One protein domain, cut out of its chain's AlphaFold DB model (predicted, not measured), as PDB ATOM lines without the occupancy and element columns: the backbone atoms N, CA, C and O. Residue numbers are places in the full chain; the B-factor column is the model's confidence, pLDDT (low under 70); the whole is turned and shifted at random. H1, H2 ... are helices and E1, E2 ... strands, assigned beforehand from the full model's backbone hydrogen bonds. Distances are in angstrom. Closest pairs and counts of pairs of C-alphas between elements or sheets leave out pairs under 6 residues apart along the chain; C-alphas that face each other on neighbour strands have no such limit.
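This is residues 3 to 76 of the 448 residues of the protein "Spherulation-specific family 4" of Tautonia plasticadhaerens (UniProt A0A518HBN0). With little regular structure, the domain is two small lobes of hairpins and loops: E1 to E4 make one, E5, E6 and the loop of residues 58 to 76 the other, with short H1 in the link between. The 74 printed residues run E1 E2 E3 E4 H1 E5 E6, mostly strand, in three antiparallel two-stranded sheets; 25 residues are in named elements. It is compact, radius of gyration of the C-alphas 12.2 A, spanning 30 by 26 by 21 A.

E1, residues 3 to 5, and E2, residues 11 to 14, form a hairpin, N 4 to O 12 at 2.9 A. E3, residues 22 to 24, and E4, residues 31 to 33, form another, N 23 to O 32 at 2.8 A. H1, residues 37 to 40, is too short for an O i to N i+4 pair; its one O i to N i+3 pair is within hydrogen-bond range. E5, residues 45 to 48, and E6, residues 54 to 57, form the third hairpin, N 55 to O 47 at 2.9 A. The closest C-alphas of E1 and E6, Ser 3 and Ser 57, are 5.2 A apart.

E1 begins at C-alpha 3 (144.319, -92.356, 61.036). E5 is 10.5 A long; E2 and E6 are 10.2 A each. E6 ends at C-alpha 57 (146.860, -96.911, 61.160).

The farthest C-alphas, Gly 29 and Pro 62, are 31.1 A apart. The printed part has no cut and no long link. pLDDT is under 70 at residues 51, 59 and 61 to 64.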
ATOM      1  N   SER A   3     143.790 -93.055  62.221       86.12
ATOM      2  CA  SER A   3     144.319 -92.356  61.036       86.12
ATOM      3  C   SER A   3     143.256 -92.247  59.935       86.12
ATOM      4  O   SER A   3     142.653 -93.258  59.574       86.12
ATOM      5  N   MET A   4     143.050 -91.059  59.359       84.81
ATOM      6  CA  MET A   4     142.142 -90.840  58.223       84.81
ATOM      7  C   MET A   4     142.809 -90.063  57.085       84.81
ATOM      8  O   MET A   4     143.538 -89.099  57.315       84.81
ATOM      9  N   THR A   5     142.491 -90.437  55.842       85.06
ATOM     10  CA  THR A   5     142.967 -89.761  54.625       85.06
ATOM     11  C   THR A   5     141.784 -89.180  53.857       85.06
ATOM     12  O   THR A   5     140.933 -89.914  53.359       85.06
ATOM     13  N   CYS A   6     141.730 -87.855  53.721       85.69
ATOM     14  CA  CYS A   6     140.709 -87.184  52.918       85.69
ATOM     15  C   CYS A   6     140.990 -87.319  51.412       85.69
ATOM     16  O   CYS A   6     142.141 -87.365  50.976       85.69
ATOM     17  N   SER A   7     139.940 -87.221  50.593       87.94
ATOM     18  CA  SER A   7     140.020 -87.042  49.132       87.94
ATOM     19  C   SER A   7     140.915 -85.872  48.677       87.94
ATOM     20  O   SER A   7     141.496 -85.932  47.595       87.94
ATOM     21  N   CYS A   8     141.104 -84.837  49.509       85.69
ATOM     22  CA  CYS A   8     142.047 -83.737  49.263       85.69
ATOM     23  C   CYS A   8     143.528 -84.108  49.511       85.69
ATOM     24  O   CYS A   8     144.395 -83.244  49.404       85.69
ATOM     25  N   LYS A   9     143.815 -85.373  49.858       83.69
ATOM     26  CA  LYS A   9     145.119 -85.924  50.281       83.69
ATOM     27  C   LYS A   9     145.643 -85.434  51.639       83.69
ATOM     28  O   LYS A   9     146.806 -85.666  51.954       83.69
ATOM     29  N   GLY A  10     144.803 -84.797  52.456       78.62
ATOM     30  CA  GLY A  10     145.128 -84.526  53.859       78.62
ATOM     31  C   GLY A  10     145.027 -85.804  54.697       78.62
ATOM     32  O   GLY A  10     143.927 -86.342  54.830       78.62
ATOM     33  N   GLU A  11     146.148 -86.278  55.249       79.50
ATOM     34  CA  GLU A  11     146.170 -87.250  56.355       79.50
ATOM     35  C   GLU A  11     145.945 -86.490  57.680       79.50
ATOM     36  O   GLU A  11     146.578 -85.459  57.917       79.50
ATOM     37  N   PHE A  12     145.042 -86.970  58.538       83.88
ATOM     38  CA  PHE A  12     144.777 -86.394  59.862       83.88
ATOM     39  C   PHE A  12     144.348 -87.466  60.873       83.88
ATOM     40  O   PHE A  12     143.932 -88.563  60.502       83.88
ATOM     41  N   TRP A  13     144.467 -87.148  62.163       84.81
ATOM     42  CA  TRP A  13     144.123 -88.054  63.260       84.81
ATOM     43  C   TRP A  13     142.787 -87.679  63.892       84.81
ATOM     44  O   TRP A  13     142.490 -86.499  64.084       84.81
ATOM     45  N   VAL A  14     142.008 -88.693  64.257       83.69
ATOM     46  CA  VAL A  14     140.668 -88.557  64.836       83.69
ATOM     47  C   VAL A  14     140.596 -89.377  66.123       83.69
ATOM     48  O   VAL A  14     141.175 -90.462  66.199       83.69
ATOM     49  N   ARG A  15     139.900 -88.891  67.158       79.75
ATOM     50  CA  ARG A  15     139.653 -89.715  68.353       79.75
ATOM     51  C   ARG A  15     138.710 -90.867  67.986       79.75
ATOM     52  O   ARG A  15     137.694 -90.655  67.335       79.75
ATOM     53  N   ASP A  16     139.052 -92.066  68.429       72.44
ATOM     54  CA  ASP A  16     138.246 -93.302  68.347       72.44
ATOM     55  C   ASP A  16     136.801 -93.115  68.828       72.44
ATOM     56  O   ASP A  16     135.895 -93.630  68.185       72.44
ATOM     57  N   ARG A  17     136.563 -92.289  69.858       73.31
ATOM     58  CA  ARG A  17     135.205 -91.894  70.299       73.31
ATOM     59  C   ARG A  17     134.320 -91.230  69.224       73.31
ATOM     60  O   ARG A  17     133.142 -91.008  69.469       73.31
ATOM     61  N   LEU A  18     134.879 -90.843  68.073       75.75
ATOM     62  CA  LEU A  18     134.134 -90.316  66.921       75.75
ATOM     63  C   LEU A  18     133.864 -91.381  65.846       75.75
ATOM     64  O   LEU A  18     133.224 -91.072  64.848       75.75
ATOM     65  N   ALA A  19     134.316 -92.624  66.025       77.00
ATOM     66  CA  ALA A  19     134.001 -93.727  65.125       77.00
ATOM     67  C   ALA A  19     132.478 -93.934  65.012       77.00
ATOM     68  O   ALA A  19     131.760 -93.881  66.008       77.00
ATOM     69  N   GLY A  20     131.979 -94.127  63.790       74.44
ATOM     70  CA  GLY A  20     130.543 -94.146  63.489       74.44
ATOM     71  C   GLY A  20     129.880 -92.763  63.381       74.44
ATOM     72  O   GLY A  20     128.698 -92.699  63.057       74.44
ATOM     73  N   ASN A  21     130.616 -91.668  63.608       85.06
ATOM     74  CA  ASN A  21     130.159 -90.287  63.419       85.06
ATOM     75  C   ASN A  21     130.950 -89.605  62.289       85.06
ATOM     76  O   ASN A  21     132.002 -90.089  61.874       85.06
ATOM     77  N   SER A  22     130.482 -88.455  61.800       86.94
ATOM     78  CA  SER A  22     131.205 -87.655  60.798       86.94
ATOM     79  C   SER A  22     132.118 -86.599  61.441       86.94
ATOM     80  O   SER A  22     131.803 -86.052  62.498       86.94
ATOM     81  N   THR A  23     133.231 -86.259  60.786       86.25
ATOM     82  CA  THR A  23     134.183 -85.223  61.230       86.25
ATOM     83  C   THR A  23     134.720 -84.394  60.048       86.25
ATOM     84  O   THR A  23     134.977 -84.957  58.980       86.25
ATOM     85  N   PRO A  24     134.898 -83.064  60.174       90.00
ATOM     86  CA  PRO A  24     135.441 -82.238  59.098       90.00
ATOM     87  C   PRO A  24     136.955 -82.436  58.922       90.00
ATOM     88  O   PRO A  24     137.726 -82.370  59.878       90.00
ATOM     89  N   CYS A  25     137.407 -82.596  57.678       85.94
ATOM     90  CA  CYS A  25     138.827 -82.627  57.342       85.94
ATOM     91  C   CYS A  25     139.503 -81.274  57.659       85.94
ATOM     92  O   CYS A  25     139.139 -80.271  57.036       85.94
ATOM     93  N   PRO A  26     140.555 -81.223  58.503       81.06
ATOM     94  CA  PRO A  26     141.250 -79.974  58.833       81.06
ATOM     95  C   PRO A  26     141.863 -79.242  57.628       81.06
ATOM     96  O   PRO A  26     142.084 -78.037  57.685       81.06
ATOM     97  N   SER A  27     142.146 -79.951  56.529       85.50
ATOM     98  CA  SER A  27     142.796 -79.387  55.337       85.50
ATOM     99  C   SER A  27     141.836 -78.775  54.310       85.50
ATOM    100  O   SER A  27     142.291 -78.036  53.441       85.50
ATOM    101  N   CYS A  28     140.537 -79.105  54.345       88.81
ATOM    102  CA  CYS A  28     139.574 -78.631  53.334       88.81
ATOM    103  C   CYS A  28     138.120 -78.454  53.814       88.81
ATOM    104  O   CYS A  28     137.266 -78.077  53.016       88.81
ATOM    105  N   GLY A  29     137.811 -78.744  55.082       87.00
ATOM    106  CA  GLY A  29     136.467 -78.630  55.657       87.00
ATOM    107  C   GLY A  29     135.466 -79.712  55.233       87.00
ATOM    108  O   GLY A  29     134.353 -79.729  55.751       87.00
ATOM    109  N   LEU A  30     135.829 -80.627  54.323       90.38
ATOM    110  CA  LEU A  30     134.949 -81.715  53.888       90.38
ATOM    111  C   LEU A  30     134.622 -82.650  55.061       90.38
ATOM    112  O   LEU A  30     135.537 -83.216  55.656       90.38
ATOM    113  N   SER A  31     133.335 -82.836  55.359       90.44
ATOM    114  CA  SER A  31     132.881 -83.848  56.319       90.44
ATOM    115  C   SER A  31     133.178 -85.253  55.795       90.44
ATOM    116  O   SER A  31     132.895 -85.558  54.635       90.44
ATOM    117  N   LEU A  32     133.757 -86.090  56.648       87.50
ATOM    118  CA  LEU A  32     134.124 -87.476  56.380       87.50
ATOM    119  C   LEU A  32     133.527 -88.358  57.469       87.50
ATOM    120  O   LEU A  32     133.708 -88.075  58.654       87.50
ATOM    121  N   ASP A  33     132.872 -89.443  57.080       89.62
ATOM    122  CA  ASP A  33     132.376 -90.434  58.031       89.62
ATOM    123  C   ASP A  33     133.547 -91.254  58.580       89.62
ATOM    124  O   ASP A  33     134.314 -91.866  57.829       89.62
ATOM    125  N   VAL A  34     133.715 -91.239  59.902       86.06
ATOM    126  CA  VAL A  34     134.719 -92.046  60.595       86.06
ATOM    127  C   VAL A  34     134.179 -93.479  60.652       86.06
ATOM    128  O   VAL A  34     133.102 -93.689  61.216       86.06
ATOM    129  N   PRO A  35     134.877 -94.486  60.101       80.56
ATOM    130  CA  PRO A  35     134.385 -95.861  60.137       80.56
ATOM    131  C   PRO A  35     134.240 -96.347  61.592       80.56
ATOM    132  O   PRO A  35     135.093 -96.011  62.421       80.56
ATOM    133  N   PRO A  36     133.200 -97.137  61.936       81.56
ATOM    134  CA  PRO A  36     133.068 -97.730  63.266       81.56
ATOM    135  C   PRO A  36     134.319 -98.540  63.617       81.56
ATOM    136  O   PRO A  36     134.798 -99.313  62.788       81.56
ATOM    137  N   PHE A  37     134.856 -98.378  64.828       74.44
ATOM    138  CA  PHE A  37     136.220 -98.813  65.153       74.44
ATOM    139  C   PHE A  37     136.455-100.309  64.876       74.44
ATOM    140  O   PHE A  37     137.408-100.676  64.189       74.44
ATOM    141  N   GLU A  38     135.518-101.167  65.285       76.50
ATOM    142  CA  GLU A  38     135.575-102.619  65.057       76.50
ATOM    143  C   GLU A  38     135.520-103.033  63.570       76.50
ATOM    144  O   GLU A  38     135.926-104.141  63.234       76.50
ATOM    145  N   THR A  39     135.089-102.153  62.654       75.38
ATOM    146  CA  THR A  39     135.112-102.429  61.198       75.38
ATOM    147  C   THR A  39     136.479-102.206  60.550       75.38
ATOM    148  O   THR A  39     136.697-102.689  59.444       75.38
ATOM    149  N   VAL A  40     137.400-101.499  61.220       71.12
ATOM    150  CA  VAL A  40     138.756-101.196  60.708       71.12
ATOM    151  C   VAL A  40     139.884-101.707  61.603       71.12
ATOM    152  O   VAL A  40     141.026-101.793  61.160       71.12
ATOM    153  N   ARG A  41     139.577-102.108  62.843       71.44
ATOM    154  CA  ARG A  41     140.529-102.646  63.828       71.44
ATOM    155  C   ARG A  41     141.336-103.850  63.324       71.44
ATOM    156  O   ARG A  41     142.475-104.020  63.743       71.44
ATOM    157  N   ALA A  42     140.768-104.669  62.438       74.38
ATOM    158  CA  ALA A  42     141.455-105.821  61.844       74.38
ATOM    159  C   ALA A  42     142.519-105.428  60.797       74.38
ATOM    160  O   ALA A  42     143.517-106.130  60.652       74.38
ATOM    161  N   ASP A  43     142.328-104.294  60.115       77.50
ATOM    162  CA  ASP A  43     143.187-103.800  59.028       77.50
ATOM    163  C   ASP A  43     144.128-102.659  59.479       77.50
ATOM    164  O   ASP A  43     144.856-102.078  58.670       77.50
ATOM    165  N   MET A  44     144.118-102.313  60.772       81.50
ATOM    166  CA  MET A  44     144.941-101.259  61.368       81.50
ATOM    167  C   MET A  44     145.866-101.801  62.458       81.50
ATOM    168  O   MET A  44     145.426-102.418  63.425       81.50
ATOM    169  N   THR A  45     147.151-101.469  62.362       81.06
ATOM    170  CA  THR A  45     148.132-101.775  63.410       81.06
ATOM    171  C   THR A  45     148.027-100.747  64.553       81.06
ATOM    172  O   THR A  45     147.863 -99.560  64.253       81.06
ATOM    173  N   PRO A  46     148.153-101.152  65.836       83.12
ATOM    174  CA  PRO A  46     148.244-100.250  66.989       83.12
ATOM    175  C   PRO A  46     149.687 -99.915  67.398       83.12
ATOM    176  O   PRO A  46     150.574-100.765  67.336       83.12
ATOM    177  N   ALA A  47     149.928 -98.680  67.846       81.94
ATOM    178  CA  ALA A  47     151.189 -98.277  68.474       81.94
ATOM    179  C   ALA A  47     150.960 -97.178  69.516       81.94
ATOM    180  O   ALA A  47     150.244 -96.202  69.276       81.94
ATOM    181  N   THR A  48     151.601 -97.343  70.666       79.19
ATOM    182  CA  THR A  48     151.480 -96.452  71.821       79.19
ATOM    183  C   THR A  48     152.521 -95.339  71.743       79.19
ATOM    184  O   THR A  48     153.699 -95.592  71.495       79.19
ATOM    185  N   CYS A  49     152.098 -94.097  71.965       82.69
ATOM    186  CA  CYS A  49     152.995 -92.956  72.105       82.69
ATOM    187  C   CYS A  49     153.542 -92.851  73.544       82.69
ATOM    188  O   CYS A  49     152.968 -93.395  74.483       82.69
ATOM    189  N   SER A  50     154.624 -92.093  73.737       80.00
ATOM    190  CA  SER A  50     155.214 -91.755  75.047       80.00
ATOM    191  C   SER A  50     154.207 -91.199  76.066       80.00
ATOM    192  O   SER A  50     154.347 -91.434  77.262       80.00
ATOM    193  N   CYS A  51     153.175 -90.492  75.595       69.62
ATOM    194  CA  CYS A  51     152.086 -89.944  76.408       69.62
ATOM    195  C   CYS A  51     150.987 -90.960  76.787       69.62
ATOM    196  O   CYS A  51     150.021 -90.578  77.442       69.62
ATOM    197  N   GLY A  52     151.104 -92.230  76.383       71.38
ATOM    198  CA  GLY A  52     150.124 -93.294  76.647       71.38
ATOM    199  C   GLY A  52     149.029 -93.443  75.582       71.38
ATOM    200  O   GLY A  52     148.431 -94.511  75.478       71.38
ATOM    201  N   GLU A  53     148.804 -92.426  74.748       80.94
ATOM    202  CA  GLU A  53     147.836 -92.464  73.641       80.94
ATOM    203  C   GLU A  53     148.151 -93.566  72.617       80.94
ATOM    204  O   GLU A  53     149.290 -93.695  72.153       80.94
ATOM    205  N   ILE A  54     147.126 -94.332  72.225       82.19
ATOM    206  CA  ILE A  54     147.244 -95.417  71.242       82.19
ATOM    207  C   ILE A  54     146.741 -94.935  69.884       82.19
ATOM    208  O   ILE A  54     145.577 -94.568  69.703       82.19
ATOM    209  N   PHE A  55     147.630 -94.982  68.902       82.88
ATOM    210  CA  PHE A  55     147.347 -94.653  67.514       82.88
ATOM    211  C   PHE A  55     147.055 -95.932  66.730       82.88
ATOM    212  O   PHE A  55     147.586 -96.993  67.055       82.88
ATOM    213  N   TRP A  56     146.215 -95.823  65.703       83.62
ATOM    214  CA  TRP A  56     145.800 -96.924  64.836       83.62
ATOM    215  C   TRP A  56     145.901 -96.490  63.377       83.62
ATOM    216  O   TRP A  56     145.329 -95.468  62.986       83.62
ATOM    217  N   SER A  57     146.657 -97.239  62.572       82.38
ATOM    218  CA  SER A  57     146.860 -96.911  61.160       82.38
ATOM    219  C   SER A  57     147.121 -98.145  60.304       82.38
ATOM    220  O   SER A  57     147.974 -98.975  60.616       82.38
ATOM    221  N   SER A  58     146.429 -98.215  59.169       75.38
ATOM    222  CA  SER A  58     146.701 -99.153  58.072       75.38
ATOM    223  C   SER A  58     147.874 -98.700  57.188       75.38
ATOM    224  O   SER A  58     148.395 -99.471  56.387       75.38
ATOM    225  N   ALA A  59     148.320 -97.445  57.333       69.25
ATOM    226  CA  ALA A  59     149.366 -96.839  56.510       69.25
ATOM    227  C   ALA A  59     150.781 -96.962  57.111       69.25
ATOM    228  O   ALA A  59     151.709 -96.309  56.626       69.25
ATOM    229  N   TRP A  60     150.962 -97.738  58.183       77.06
ATOM    230  CA  TRP A  60     152.269 -97.935  58.804       77.06
ATOM    231  C   TRP A  60     153.088 -99.026  58.128       77.06
ATOM    232  O   TRP A  60     152.616-100.122  57.840       77.06
ATOM    233  N   GLN A  61     154.364 -98.714  57.943       68.19
ATOM    234  CA  GLN A  61     155.413 -99.621  57.498       68.19
ATOM    235  C   GLN A  61     156.664 -99.309  58.335       68.19
ATOM    236  O   GLN A  61     156.752 -98.189  58.853       68.19
ATOM    237  N   PRO A  62     157.622-100.242  58.492       61.59
ATOM    238  CA  PRO A  62     158.861 -99.984  59.227       61.59
ATOM    239  C   PRO A  62     159.521 -98.675  58.763       61.59
ATOM    240  O   PRO A  62     159.728 -98.470  57.568       61.59
ATOM    241  N   GLY A  63     159.772 -97.760  59.703       58.16
ATOM    242  CA  GLY A  63     160.327 -96.431  59.417       58.16
ATOM    243  C   GLY A  63     159.323 -95.334  59.002       58.16
ATOM    244  O   GLY A  63     159.697 -94.160  59.037       58.16
ATOM    245  N   LYS A  64     158.044 -95.627  58.679       67.00
ATOM    246  CA  LYS A  64     157.016 -94.568  58.479       67.00
ATOM    247  C   LYS A  64     156.529 -94.043  59.834       67.00
ATOM    248  O   LYS A  64     155.489 -94.450  60.352       67.00
ATOM    249  N   LEU A  65     157.290 -93.105  60.382       72.19
ATOM    250  CA  LEU A  65     157.013 -92.444  61.652       72.19
ATOM    251  C   LEU A  65     156.122 -91.200  61.471       72.19
ATOM    252  O   LEU A  65     156.250 -90.455  60.502       72.19
ATOM    253  N   SER A  66     155.217 -90.979  62.422       78.25
ATOM    254  CA  SER A  66     154.297 -89.832  62.507       78.25
ATOM    255  C   SER A  66     154.579 -89.008  63.766       78.25
ATOM    256  O   SER A  66     155.287 -89.469  64.659       78.25
ATOM    257  N   ARG A  67     154.012 -87.801  63.879       81.00
ATOM    258  CA  ARG A  67     153.979 -87.062  65.155       81.00
ATOM    259  C   ARG A  67     152.641 -87.251  65.854       81.00
ATOM    260  O   ARG A  67     151.593 -87.145  65.221       81.00
ATOM    261  N   CYS A  68     152.697 -87.476  67.159       80.88
ATOM    262  CA  CYS A  68     151.548 -87.433  68.043       80.88
ATOM    263  C   CYS A  68     151.015 -85.989  68.122       80.88
ATOM    264  O   CYS A  68     151.774 -85.093  68.491       80.88
ATOM    265  N   PRO A  69     149.730 -85.731  67.820       73.38
ATOM    266  CA  PRO A  69     149.140 -84.396  67.930       73.38
ATOM    267  C   PRO A  69     148.872 -83.961  69.383       73.38
ATOM    268  O   PRO A  69     148.464 -82.825  69.588       73.38
ATOM    269  N   ILE A  70     149.080 -84.839  70.375       74.50
ATOM    270  CA  ILE A  70     148.865 -84.546  71.803       74.50
ATOM    271  C   ILE A  70     150.158 -84.050  72.475       74.50
ATOM    272  O   ILE A  70     150.140 -83.018  73.134       74.50
ATOM    273  N   CYS A  71     151.292 -84.739  72.279       75.94
ATOM    274  CA  CYS A  71     152.581 -84.377  72.898       75.94
ATOM    275  C   CYS A  71     153.701 -83.992  71.910       75.94
ATOM    276  O   CYS A  71     154.784 -83.604  72.336       75.94
ATOM    277  N   GLY A  72     153.487 -84.112  70.595       80.12
ATOM    278  CA  GLY A  72     154.485 -83.799  69.561       80.12
ATOM    279  C   GLY A  72     155.545 -84.882  69.304       80.12
ATOM    280  O   GLY A  72     156.225 -84.819  68.271       80.12
ATOM    281  N   ASP A  73     155.665 -85.877  70.191       80.12
ATOM    282  CA  ASP A  73     156.602 -87.001  70.069       80.12
ATOM    283  C   ASP A  73     156.313 -87.902  68.864       80.12
ATOM    284  O   ASP A  73     155.265 -87.842  68.216       80.12
ATOM    285  N   VAL A  74     157.291 -88.744  68.544       81.94
ATOM    286  CA  VAL A  74     157.281 -89.605  67.364       81.94
ATOM    287  C   VAL A  74     156.555 -90.923  67.663       81.94
ATOM    288  O   VAL A  74     156.847 -91.580  68.659       81.94
ATOM    289  N   VAL A  75     155.615 -91.317  66.798       84.00
ATOM    290  CA  VAL A  75     154.791 -92.531  66.937       84.00
ATOM    291  C   VAL A  75     154.672 -93.292  65.612       84.00
ATOM    292  O   VAL A  75     154.537 -92.698  64.541       84.00
ATOM    293  N   GLY A  76     154.745 -94.620  65.684       79.62
ATOM    294  CA  GLY A  76     154.756 -95.550  64.552       79.62
ATOM    295  C   GLY A  76     155.575 -96.804  64.892       79.62
ATOM    296  O   GLY A  76     156.156 -96.865  65.978       79.62
TER     297      GLY A  76